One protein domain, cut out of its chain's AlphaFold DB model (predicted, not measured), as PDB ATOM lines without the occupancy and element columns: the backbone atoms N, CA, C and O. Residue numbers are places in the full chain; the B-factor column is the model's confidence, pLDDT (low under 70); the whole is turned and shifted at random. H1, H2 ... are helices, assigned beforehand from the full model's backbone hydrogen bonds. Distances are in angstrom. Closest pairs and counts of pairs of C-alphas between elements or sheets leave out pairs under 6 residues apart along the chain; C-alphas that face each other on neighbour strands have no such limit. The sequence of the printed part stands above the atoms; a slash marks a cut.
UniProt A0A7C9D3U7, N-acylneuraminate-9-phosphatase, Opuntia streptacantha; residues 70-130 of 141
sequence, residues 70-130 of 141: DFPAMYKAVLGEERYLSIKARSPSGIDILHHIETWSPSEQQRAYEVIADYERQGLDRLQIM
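AT A GLANCE: This is residues 70 to 130 of the 141 residues of the protein "N-acylneuraminate-9-phosphatase" of Opuntia streptacantha (UniProt A0A7C9D3U7). One long helix, H4, makes the base of this model, and the much shorter H1 packs side by side on part of it, running the opposite way. H2 turns off from H1 as the other limb of an L and reaches away from H4; the chain then folds back to the short H3, which sits near both H1 and the early part of H4, while residues 124 to 130 stick out at the other end. The printed part has 61 residues with four named helices, in the order H1, H2, H3, H4, and no named strand; the class is all helix. It is only just compact, close to loose, with a radius of gyration of the C-alphas of 12.5 A, and spans 33 by 29 by 17 A.

IN THESE COORDINATES: After Asp 70, H1 takes residues 71 to 79, beginning at C-alpha 71 at (40.831, -13.769, 98.693), and is 11.7 A long from first to last C-alpha. H2, residues 81 to 90, measures 14.6 A and ends at C-alpha 90 at (53.521, -24.002, 93.838). H3, residues 97 to 101, measures 6.4 A. H4, residues 106 to 126, is the longest helix at 30.5 A and ends at C-alpha 126 at (29.052, -7.721, 104.030).

HOW THE PARTS SIT: H1 and H4 touch, H4 with residues 112 to 119 alone; their closest C-alphas, those of Val 78 and Ala 112, are 5.3 A apart. They run opposite ways at a shallow tilt of 20 degrees. H1 and H2 are close but not clearly touching, with the closest C-alphas, those of Lys 76 and Tyr 84, 5.8 A apart. These two run opposite ways at a steep tilt of 65 degrees. H3 is close to H1 but not clearly touching, the C-alphas of Tyr 75 and Ile 97 being the closest at 7.0 A. H3 is also close to H4 but not clearly touching, the closest C-alphas being those of Ile 101 and Gln 109 at 5.9 A. H2 is apart from H4 and from H3. Every O i to N i+4 pair is within hydrogen-bond range in H1 and H3; in H2 5 of 6 are, and in H4 16 of 17.

THE WHOLE: The two C-alphas farthest apart, those of Ser 105 and Met 130, are 38.6 A apart. Residues 89 to 94 stand free, and so do residues 124 to 130, of which 124 to 126 belong to H4; the body without these stretches spans 26 by 23 by 15 A. The links from H1 to H2 and from H3 to H4 are tight, and the link from H2 to H3 is short. The printed part has no cut. Its mean pLDDT is 92.8, and no printed residue is under 70.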
ATOM      1  N   ASP A  70      36.783 -11.909  99.073       91.19
ATOM      2  CA  ASP A  70      37.295 -12.557  97.862       91.19
ATOM      3  C   ASP A  70      38.831 -12.572  97.903       91.19
ATOM      4  O   ASP A  70      39.510 -11.690  97.368       91.19
ATOM      5  N   PHE A  71      39.385 -13.577  98.585       92.06
ATOM      6  CA  PHE A  71      40.831 -13.769  98.693       92.06
ATOM      7  C   PHE A  71      41.528 -13.874  97.324       92.06
ATOM      8  O   PHE A  71      42.553 -13.219  97.148       92.06
ATOM      9  N   PRO A  72      41.019 -14.626  96.323       93.56
ATOM     10  CA  PRO A  72      41.588 -14.610  94.976       93.56
ATOM     11  C   PRO A  72      41.715 -13.211  94.363       93.56
ATOM     12  O   PRO A  72      42.776 -12.895  93.819       93.56
ATOM     13  N   ALA A  73      40.676 -12.376  94.450       95.38
ATOM     14  CA  ALA A  73      40.728 -11.006  93.943       95.38
ATOM     15  C   ALA A  73      41.736 -10.150  94.724       95.38
ATOM     16  O   ALA A  73      42.543  -9.452  94.108       95.38
ATOM     17  N   MET A  74      41.754 -10.268  96.054       96.56
ATOM     18  CA  MET A  74      42.722  -9.577  96.910       96.56
ATOM     19  C   MET A  74      44.167  -9.970  96.565       96.56
ATOM     20  O   MET A  74      45.016  -9.103  96.369       96.56
ATOM     21  N   TYR A  75      44.457 -11.265  96.409       96.94
ATOM     22  CA  TYR A  75      45.795 -11.739  96.046       96.94
ATOM     23  C   TYR A  75      46.237 -11.216  94.682       96.94
ATOM     24  O   TYR A  75      47.383 -10.804  94.535       96.94
ATOM     25  N   LYS A  76      45.338 -11.189  93.694       97.06
ATOM     26  CA  LYS A  76      45.622 -10.600  92.379       97.06
ATOM     27  C   LYS A  76      45.880  -9.098  92.468       97.06
ATOM     28  O   LYS A  76      46.776  -8.611  91.786       97.06
ATOM     29  N   ALA A  77      45.139  -8.378  93.309       97.00
ATOM     30  CA  ALA A  77      45.320  -6.943  93.510       97.00
ATOM     31  C   ALA A  77      46.660  -6.608  94.191       97.00
ATOM     32  O   ALA A  77      47.299  -5.625  93.823       97.00
ATOM     33  N   VAL A  78      47.104  -7.437  95.143       97.19
ATOM     34  CA  VAL A  78      48.381  -7.253  95.854       97.19
ATOM     35  C   VAL A  78      49.574  -7.721  95.015       97.19
ATOM     36  O   VAL A  78      50.548  -6.991  94.861       97.19
ATOM     37  N   LEU A  79      49.520  -8.941  94.478       95.81
ATOM     38  CA  LEU A  79      50.662  -9.601  93.830       95.81
ATOM     39  C   LEU A  79      50.764  -9.310  92.329       95.81
ATOM     40  O   LEU A  79      51.842  -9.457  91.749       95.81
ATOM     41  N   GLY A  80      49.650  -8.954  91.690       96.25
ATOM     42  CA  GLY A  80      49.482  -9.026  90.242       96.25
ATOM     43  C   GLY A  80      49.144 -10.444  89.758       96.25
ATOM     44  O   GLY A  80      49.435 -11.444  90.420       96.25
ATOM     45  N   GLU A  81      48.534 -10.537  88.573       95.31
ATOM     46  CA  GLU A  81      48.012 -11.796  88.013       95.31
ATOM     47  C   GLU A  81      49.109 -12.858  87.819       95.31
ATOM     48  O   GLU A  81      48.948 -14.006  88.227       95.31
ATOM     49  N   GLU A  82      50.254 -12.479  87.247       95.44
ATOM     50  CA  GLU A  82      51.335 -13.420  86.930       95.44
ATOM     51  C   GLU A  82      51.953 -14.038  88.194       95.44
ATOM     52  O   GLU A  82      52.060 -15.263  88.314       95.44
ATOM     53  N   ARG A  83      52.305 -13.199  89.179       93.69
ATOM     54  CA  ARG A  83      52.856 -13.674  90.456       93.69
ATOM     55  C   ARG A  83      51.838 -14.524  91.204       93.69
ATOM     56  O   ARG A  83      52.211 -15.594  91.684       93.69
ATOM     57  N   TYR A  84      50.568 -14.111  91.235       95.00
ATOM     58  CA  TYR A  84      49.488 -14.893  91.838       95.00
ATOM     59  C   TYR A  84      49.412 -16.310  91.254       95.00
ATOM     60  O   TYR A  84      49.437 -17.285  92.009       95.00
ATOM     61  N   LEU A  85      49.378 -16.444  89.924       94.38
ATOM     62  CA  LEU A  85      49.316 -17.749  89.260       94.38
ATOM     63  C   LEU A  85      50.559 -18.597  89.555       94.38
ATOM     64  O   LEU A  85      50.435 -19.787  89.853       94.38
ATOM     65  N   SER A  86      51.745 -17.983  89.530       93.94
ATOM     66  CA  SER A  86      53.006 -18.681  89.797       93.94
ATOM     67  C   SER A  86      53.091 -19.244  91.223       93.94
ATOM     68  O   SER A  86      53.533 -20.379  91.408       93.94
ATOM     69  N   ILE A  87      52.634 -18.482  92.221       92.19
ATOM     70  CA  ILE A  87      52.640 -18.887  93.630       92.19
ATOM     71  C   ILE A  87      51.552 -19.933  93.867       92.19
ATOM     72  O   ILE A  87      51.830 -20.981  94.444       92.19
ATOM     73  N   LYS A  88      50.338 -19.716  93.348       92.94
ATOM     74  CA  LYS A  88      49.231 -20.673  93.470       92.94
ATOM     75  C   LYS A  88      49.586 -22.052  92.909       92.94
ATOM     76  O   LYS A  88      49.227 -23.058  93.509       92.94
ATOM     77  N   ALA A  89      50.307 -22.104  91.790       91.81
ATOM     78  CA  ALA A  89      50.754 -23.365  91.198       91.81
ATOM     79  C   ALA A  89      51.756 -24.130  92.085       91.81
ATOM     80  O   ALA A  89      51.847 -25.352  91.991       91.81
ATOM     81  N   ARG A  90      52.510 -23.424  92.937       90.44
ATOM     82  CA  ARG A  90      53.521 -24.002  93.838       90.44
ATOM     83  C   ARG A  90      52.990 -24.274  95.246       90.44
ATOM     84  O   ARG A  90      53.617 -25.036  95.976       90.44
ATOM     85  N   SER A  91      51.847 -23.692  95.609       87.38
ATOM     86  CA  SER A  91      51.288 -23.750  96.959       87.38
ATOM     87  C   SER A  91      49.921 -24.450  96.980       87.38
ATOM     88  O   SER A  91      48.883 -23.787  96.911       87.38
ATOM     89  N   PRO A  92      49.883 -25.792  97.107       80.25
ATOM     90  CA  PRO A  92      48.630 -26.554  97.120       80.25
ATOM     91  C   PRO A  92      47.764 -26.278  98.360       80.25
ATOM     92  O   PRO A  92      46.560 -26.508  98.330       80.25
ATOM     93  N   SER A  93      48.362 -25.769  99.441       83.69
ATOM     94  CA  SER A  93      47.700 -25.436 100.707       83.69
ATOM     95  C   SER A  93      47.149 -24.006 100.778       83.69
ATOM     96  O   SER A  93      46.574 -23.635 101.795       83.69
ATOM     97  N   GLY A  94      47.312 -23.200  99.723       87.06
ATOM     98  CA  GLY A  94      46.921 -21.788  99.707       87.06
ATOM     99  C   GLY A  94      48.110 -20.828  99.793       87.06
ATOM    100  O   GLY A  94      49.264 -21.243  99.833       87.06
ATOM    101  N   ILE A  95      47.817 -19.529  99.759       90.94
ATOM    102  CA  ILE A  95      48.817 -18.456  99.719       90.94
ATOM    103  C   ILE A  95      48.798 -17.724 101.059       90.94
ATOM    104  O   ILE A  95      47.771 -17.155 101.418       90.94
ATOM    105  N   ASP A  96      49.933 -17.698 101.760       92.69
ATOM    106  CA  ASP A  96      50.148 -16.787 102.888       92.69
ATOM    107  C   ASP A  96      50.643 -15.443 102.346       92.69
ATOM    108  O   ASP A  96      51.829 -15.241 102.071       92.69
ATOM    109  N   ILE A  97      49.699 -14.534 102.103       93.75
ATOM    110  CA  ILE A  97      50.000 -13.244 101.483       93.75
ATOM    111  C   ILE A  97      50.869 -12.355 102.373       93.75
ATOM    112  O   ILE A  97      51.723 -11.641 101.850       93.75
ATOM    113  N   LEU A  98      50.679 -12.412 103.694       95.50
ATOM    114  CA  LEU A  98      51.390 -11.551 104.637       95.50
ATOM    115  C   LEU A  98      52.864 -11.932 104.692       95.50
ATOM    116  O   LEU A  98      53.731 -11.065 104.581       95.50
ATOM    117  N   HIS A  99      53.150 -13.233 104.742       94.06
ATOM    118  CA  HIS A  99      54.522 -13.711 104.665       94.06
ATOM    119  C   HIS A  99      55.179 -13.370 103.315       94.06
ATOM    120  O   HIS A  99      56.351 -13.001 103.257       94.06
ATOM    121  N   HIS A 100      54.425 -13.415 102.210       92.12
ATOM    122  CA  HIS A 100      54.964 -13.059 100.894       92.12
ATOM    123  C   HIS A 100      55.380 -11.588 100.761       92.12
ATOM    124  O   HIS A 100      56.369 -11.311 100.078       92.12
ATOM    125  N   ILE A 101      54.649 -10.659 101.383       95.50
ATOM    126  CA  ILE A 101      54.942  -9.215 101.311       95.50
ATOM    127  C   ILE A 101      55.907  -8.737 102.405       95.50
ATOM    128  O   ILE A 101      56.334  -7.583 102.386       95.50
ATOM    129  N   GLU A 102      56.276  -9.597 103.358       95.94
ATOM    130  CA  GLU A 102      57.171  -9.263 104.476       95.94
ATOM    131  C   GLU A 102      58.548  -8.775 103.996       95.94
ATOM    132  O   GLU A 102      59.146  -7.878 104.582       95.94
ATOM    133  N   THR A 103      59.022  -9.337 102.881       95.19
ATOM    134  CA  THR A 103      60.350  -9.065 102.304       95.19
ATOM    135  C   THR A 103      60.357  -7.971 101.233       95.19
ATOM    136  O   THR A 103      61.399  -7.707 100.630       95.19
ATOM    137  N   TRP A 104      59.208  -7.351 100.953       96.62
ATOM    138  CA  TRP A 104      59.101  -6.303  99.938       96.62
ATOM    139  C   TRP A 104      59.725  -4.992 100.411       96.62
ATOM    140  O   TRP A 104      59.987  -4.791 101.597       96.62
ATOM    141  N   SER A 105      59.957  -4.066  99.477       98.06
ATOM    142  CA  SER A 105      60.381  -2.724  99.871       98.06
ATOM    143  C   SER A 105      59.300  -2.047 100.730       98.06
ATOM    144  O   SER A 105      58.109  -2.309 100.528       98.06
ATOM    145  N   PRO A 106      59.658  -1.131 101.651       97.75
ATOM    146  CA  PRO A 106      58.680  -0.505 102.543       97.75
ATOM    147  C   PRO A 106      57.508   0.169 101.814       97.75
ATOM    148  O   PRO A 106      56.372   0.096 102.271       97.75
ATOM    149  N   SER A 107      57.752   0.789 100.656       97.56
ATOM    150  CA  SER A 107      56.691   1.423  99.863       97.56
ATOM    151  C   SER A 107      55.753   0.414  99.200       97.56
ATOM    152  O   SER A 107      54.549   0.650  99.126       97.56
ATOM    153  N   GLU A 108      56.283  -0.709  98.714       96.69
ATOM    154  CA  GLU A 108      55.464  -1.781  98.138       96.69
ATOM    155  C   GLU A 108      54.651  -2.493  99.220       96.69
ATOM    156  O   GLU A 108      53.473  -2.778  99.015       96.69
ATOM    157  N   GLN A 109      55.258  -2.728 100.383       97.81
ATOM    158  CA  GLN A 109      54.591  -3.331 101.528       97.81
ATOM    159  C   GLN A 109      53.460  -2.435 102.055       97.81
ATOM    160  O   GLN A 109      52.354  -2.922 102.275       97.81
ATOM    161  N   GLN A 110      53.694  -1.125 102.182       97.81
ATOM    162  CA  GLN A 110      52.659  -0.165 102.575       97.81
ATOM    163  C   GLN A 110      51.463  -0.205 101.615       97.81
ATOM    164  O   GLN A 110      50.320  -0.345 102.048       97.81
ATOM    165  N   ARG A 111      51.725  -0.168 100.304       97.81
ATOM    166  CA  ARG A 111      50.674  -0.271  99.286       97.81
ATOM    167  C   ARG A 111      49.921  -1.603  99.365       97.81
ATOM    168  O   ARG A 111      48.708  -1.628  99.180       97.81
ATOM    169  N   ALA A 112      50.620  -2.707  99.621       97.62
ATOM    170  CA  ALA A 112      49.994  -4.013  99.791       97.62
ATOM    171  C   ALA A 112      49.041  -4.031 100.994       97.62
ATOM    172  O   ALA A 112      47.905  -4.484 100.859       97.62
ATOM    173  N   TYR A 113      49.466  -3.487 102.138       97.94
ATOM    174  CA  TYR A 113      48.622  -3.383 103.329       97.94
ATOM    175  C   TYR A 113      47.399  -2.492 103.119       97.94
ATOM    176  O   TYR A 113      46.321  -2.840 103.590       97.94
ATOM    177  N   GLU A 114      47.528  -1.387 102.384       98.06
ATOM    178  CA  GLU A 114      46.387  -0.531 102.029       98.06
ATOM    179  C   GLU A 114      45.333  -1.298 101.223       98.06
ATOM    180  O   GLU A 114      44.150  -1.269 101.561       98.06
ATOM    181  N   VAL A 115      45.768  -2.059 100.212       97.50
ATOM    182  CA  VAL A 115      44.869  -2.913  99.424       97.50
ATOM    183  C   VAL A 115      44.201  -3.965 100.312       97.50
ATOM    184  O   VAL A 115      42.985  -4.122 100.249       97.50
ATOM    185  N   ILE A 116      44.961  -4.668 101.157       96.31
ATOM    186  CA  ILE A 116      44.414  -5.687 102.070       96.31
ATOM    187  C   ILE A 116      43.364  -5.068 103.000       96.31
ATOM    188  O   ILE A 116      42.245  -5.574 103.075       96.31
ATOM    189  N   ALA A 117      43.678  -3.935 103.630       95.12
ATOM    190  CA  ALA A 117      42.773  -3.240 104.541       95.12
ATOM    191  C   ALA A 117      41.467  -2.798 103.855       95.12
ATOM    192  O   ALA A 117      40.402  -2.796 104.477       95.12
ATOM    193  N   ASP A 118      41.516  -2.437 102.572       96.50
ATOM    194  CA  ASP A 118      40.321  -2.099 101.800       96.50
ATOM    195  C   ASP A 118      39.444  -3.324 101.506       96.50
ATOM    196  O   ASP A 118      38.215  -3.219 101.558       96.50
ATOM    197  N   TYR A 119      40.040  -4.486 101.224       94.56
ATOM    198  CA  TYR A 119      39.299  -5.744 101.071       94.56
ATOM    199  C   TYR A 119      38.711  -6.224 102.400       94.56
ATOM    200  O   TYR A 119      37.558  -6.660 102.430       94.56
ATOM    201  N   GLU A 120      39.454  -6.092 103.499       90.81
ATOM    202  CA  GLU A 120      38.956  -6.382 104.843       90.81
ATOM    203  C   GLU A 120      37.746  -5.508 105.166       90.81
ATOM    204  O   GLU A 120      36.691  -6.031 105.515       90.81
ATOM    205  N   ARG A 121      37.842  -4.188 104.958       91.12
ATOM    206  CA  ARG A 121      36.727  -3.257 105.192       91.12
ATOM    207  C   ARG A 121      35.480  -3.638 104.388       91.12
ATOM    208  O   ARG A 121      34.391  -3.698 104.948       91.12
ATOM    209  N   GLN A 122      35.645  -3.972 103.108       89.56
ATOM    210  CA  GLN A 122      34.542  -4.430 102.255       89.56
ATOM    211  C   GLN A 122      33.934  -5.760 102.717       89.56
ATOM    212  O   GLN A 122      32.718  -5.942 102.628       89.56
ATOM    213  N   GLY A 123      34.763  -6.695 103.186       87.25
ATOM    214  CA  GLY A 123      34.300  -7.953 103.764       87.25
ATOM    215  C   GLY A 123      33.477  -7.709 105.024       87.25
ATOM    216  O   GLY A 123      32.382  -8.249 105.160       87.25
ATOM    217  N   LEU A 124      33.951  -6.824 105.901       83.88
ATOM    218  CA  LEU A 124      33.262  -6.468 107.139       83.88
ATOM    219  C   LEU A 124      31.862  -5.904 106.899       83.88
ATOM    220  O   LEU A 124      30.928  -6.315 107.583       83.88
ATOM    221  N   ASP A 125      31.702  -5.024 105.912       83.38
ATOM    222  CA  ASP A 125      30.397  -4.441 105.569       83.38
ATOM    223  C   ASP A 125      29.382  -5.494 105.092       83.38
ATOM    224  O   ASP A 125      28.170  -5.291 105.175       83.38
ATOM    225  N   ARG A 126      29.869  -6.630 104.582       84.25
ATOM    226  CA  ARG A 126      29.052  -7.721 104.030       84.25
ATOM    227  C   ARG A 126      28.925  -8.912 104.973       84.25
ATOM    228  O   ARG A 126      28.239  -9.870 104.611       84.25
ATOM    229  N   LEU A 127      29.577  -8.865 106.138       82.44
ATOM    230  CA  LEU A 127      29.669  -9.971 107.084       82.44
ATOM    231  C   LEU A 127      28.275 -10.458 107.489       82.44
ATOM    232  O   LEU A 127      27.421  -9.690 107.931       82.44
ATOM    233  N   GLN A 128      28.064 -11.765 107.365       82.25
ATOM    234  CA  GLN A 128      26.822 -12.425 107.743       82.25
ATOM    235  C   GLN A 128      27.133 -13.601 108.659       82.25
ATOM    236  O   GLN A 128      28.067 -14.366 108.415       82.25
ATOM    237  N   ILE A 129      26.322 -13.763 109.704       81.56
ATOM    238  CA  ILE A 129      26.356 -14.973 110.523       81.56
ATOM    239  C   ILE A 129      25.956 -16.156 109.641       81.56
ATOM    240  O   ILE A 129      24.991 -16.066 108.878       81.56
ATOM    241  N   MET A 130      26.695 -17.261 109.747       82.06
ATOM    242  CA  MET A 130      26.387 -18.478 109.007       82.06
ATOM    243  C   MET A 130      24.954 -18.928 109.345       82.06
ATOM    244  O   MET A 130      24.596 -18.987 110.529       82.06
TER     245      MET A 130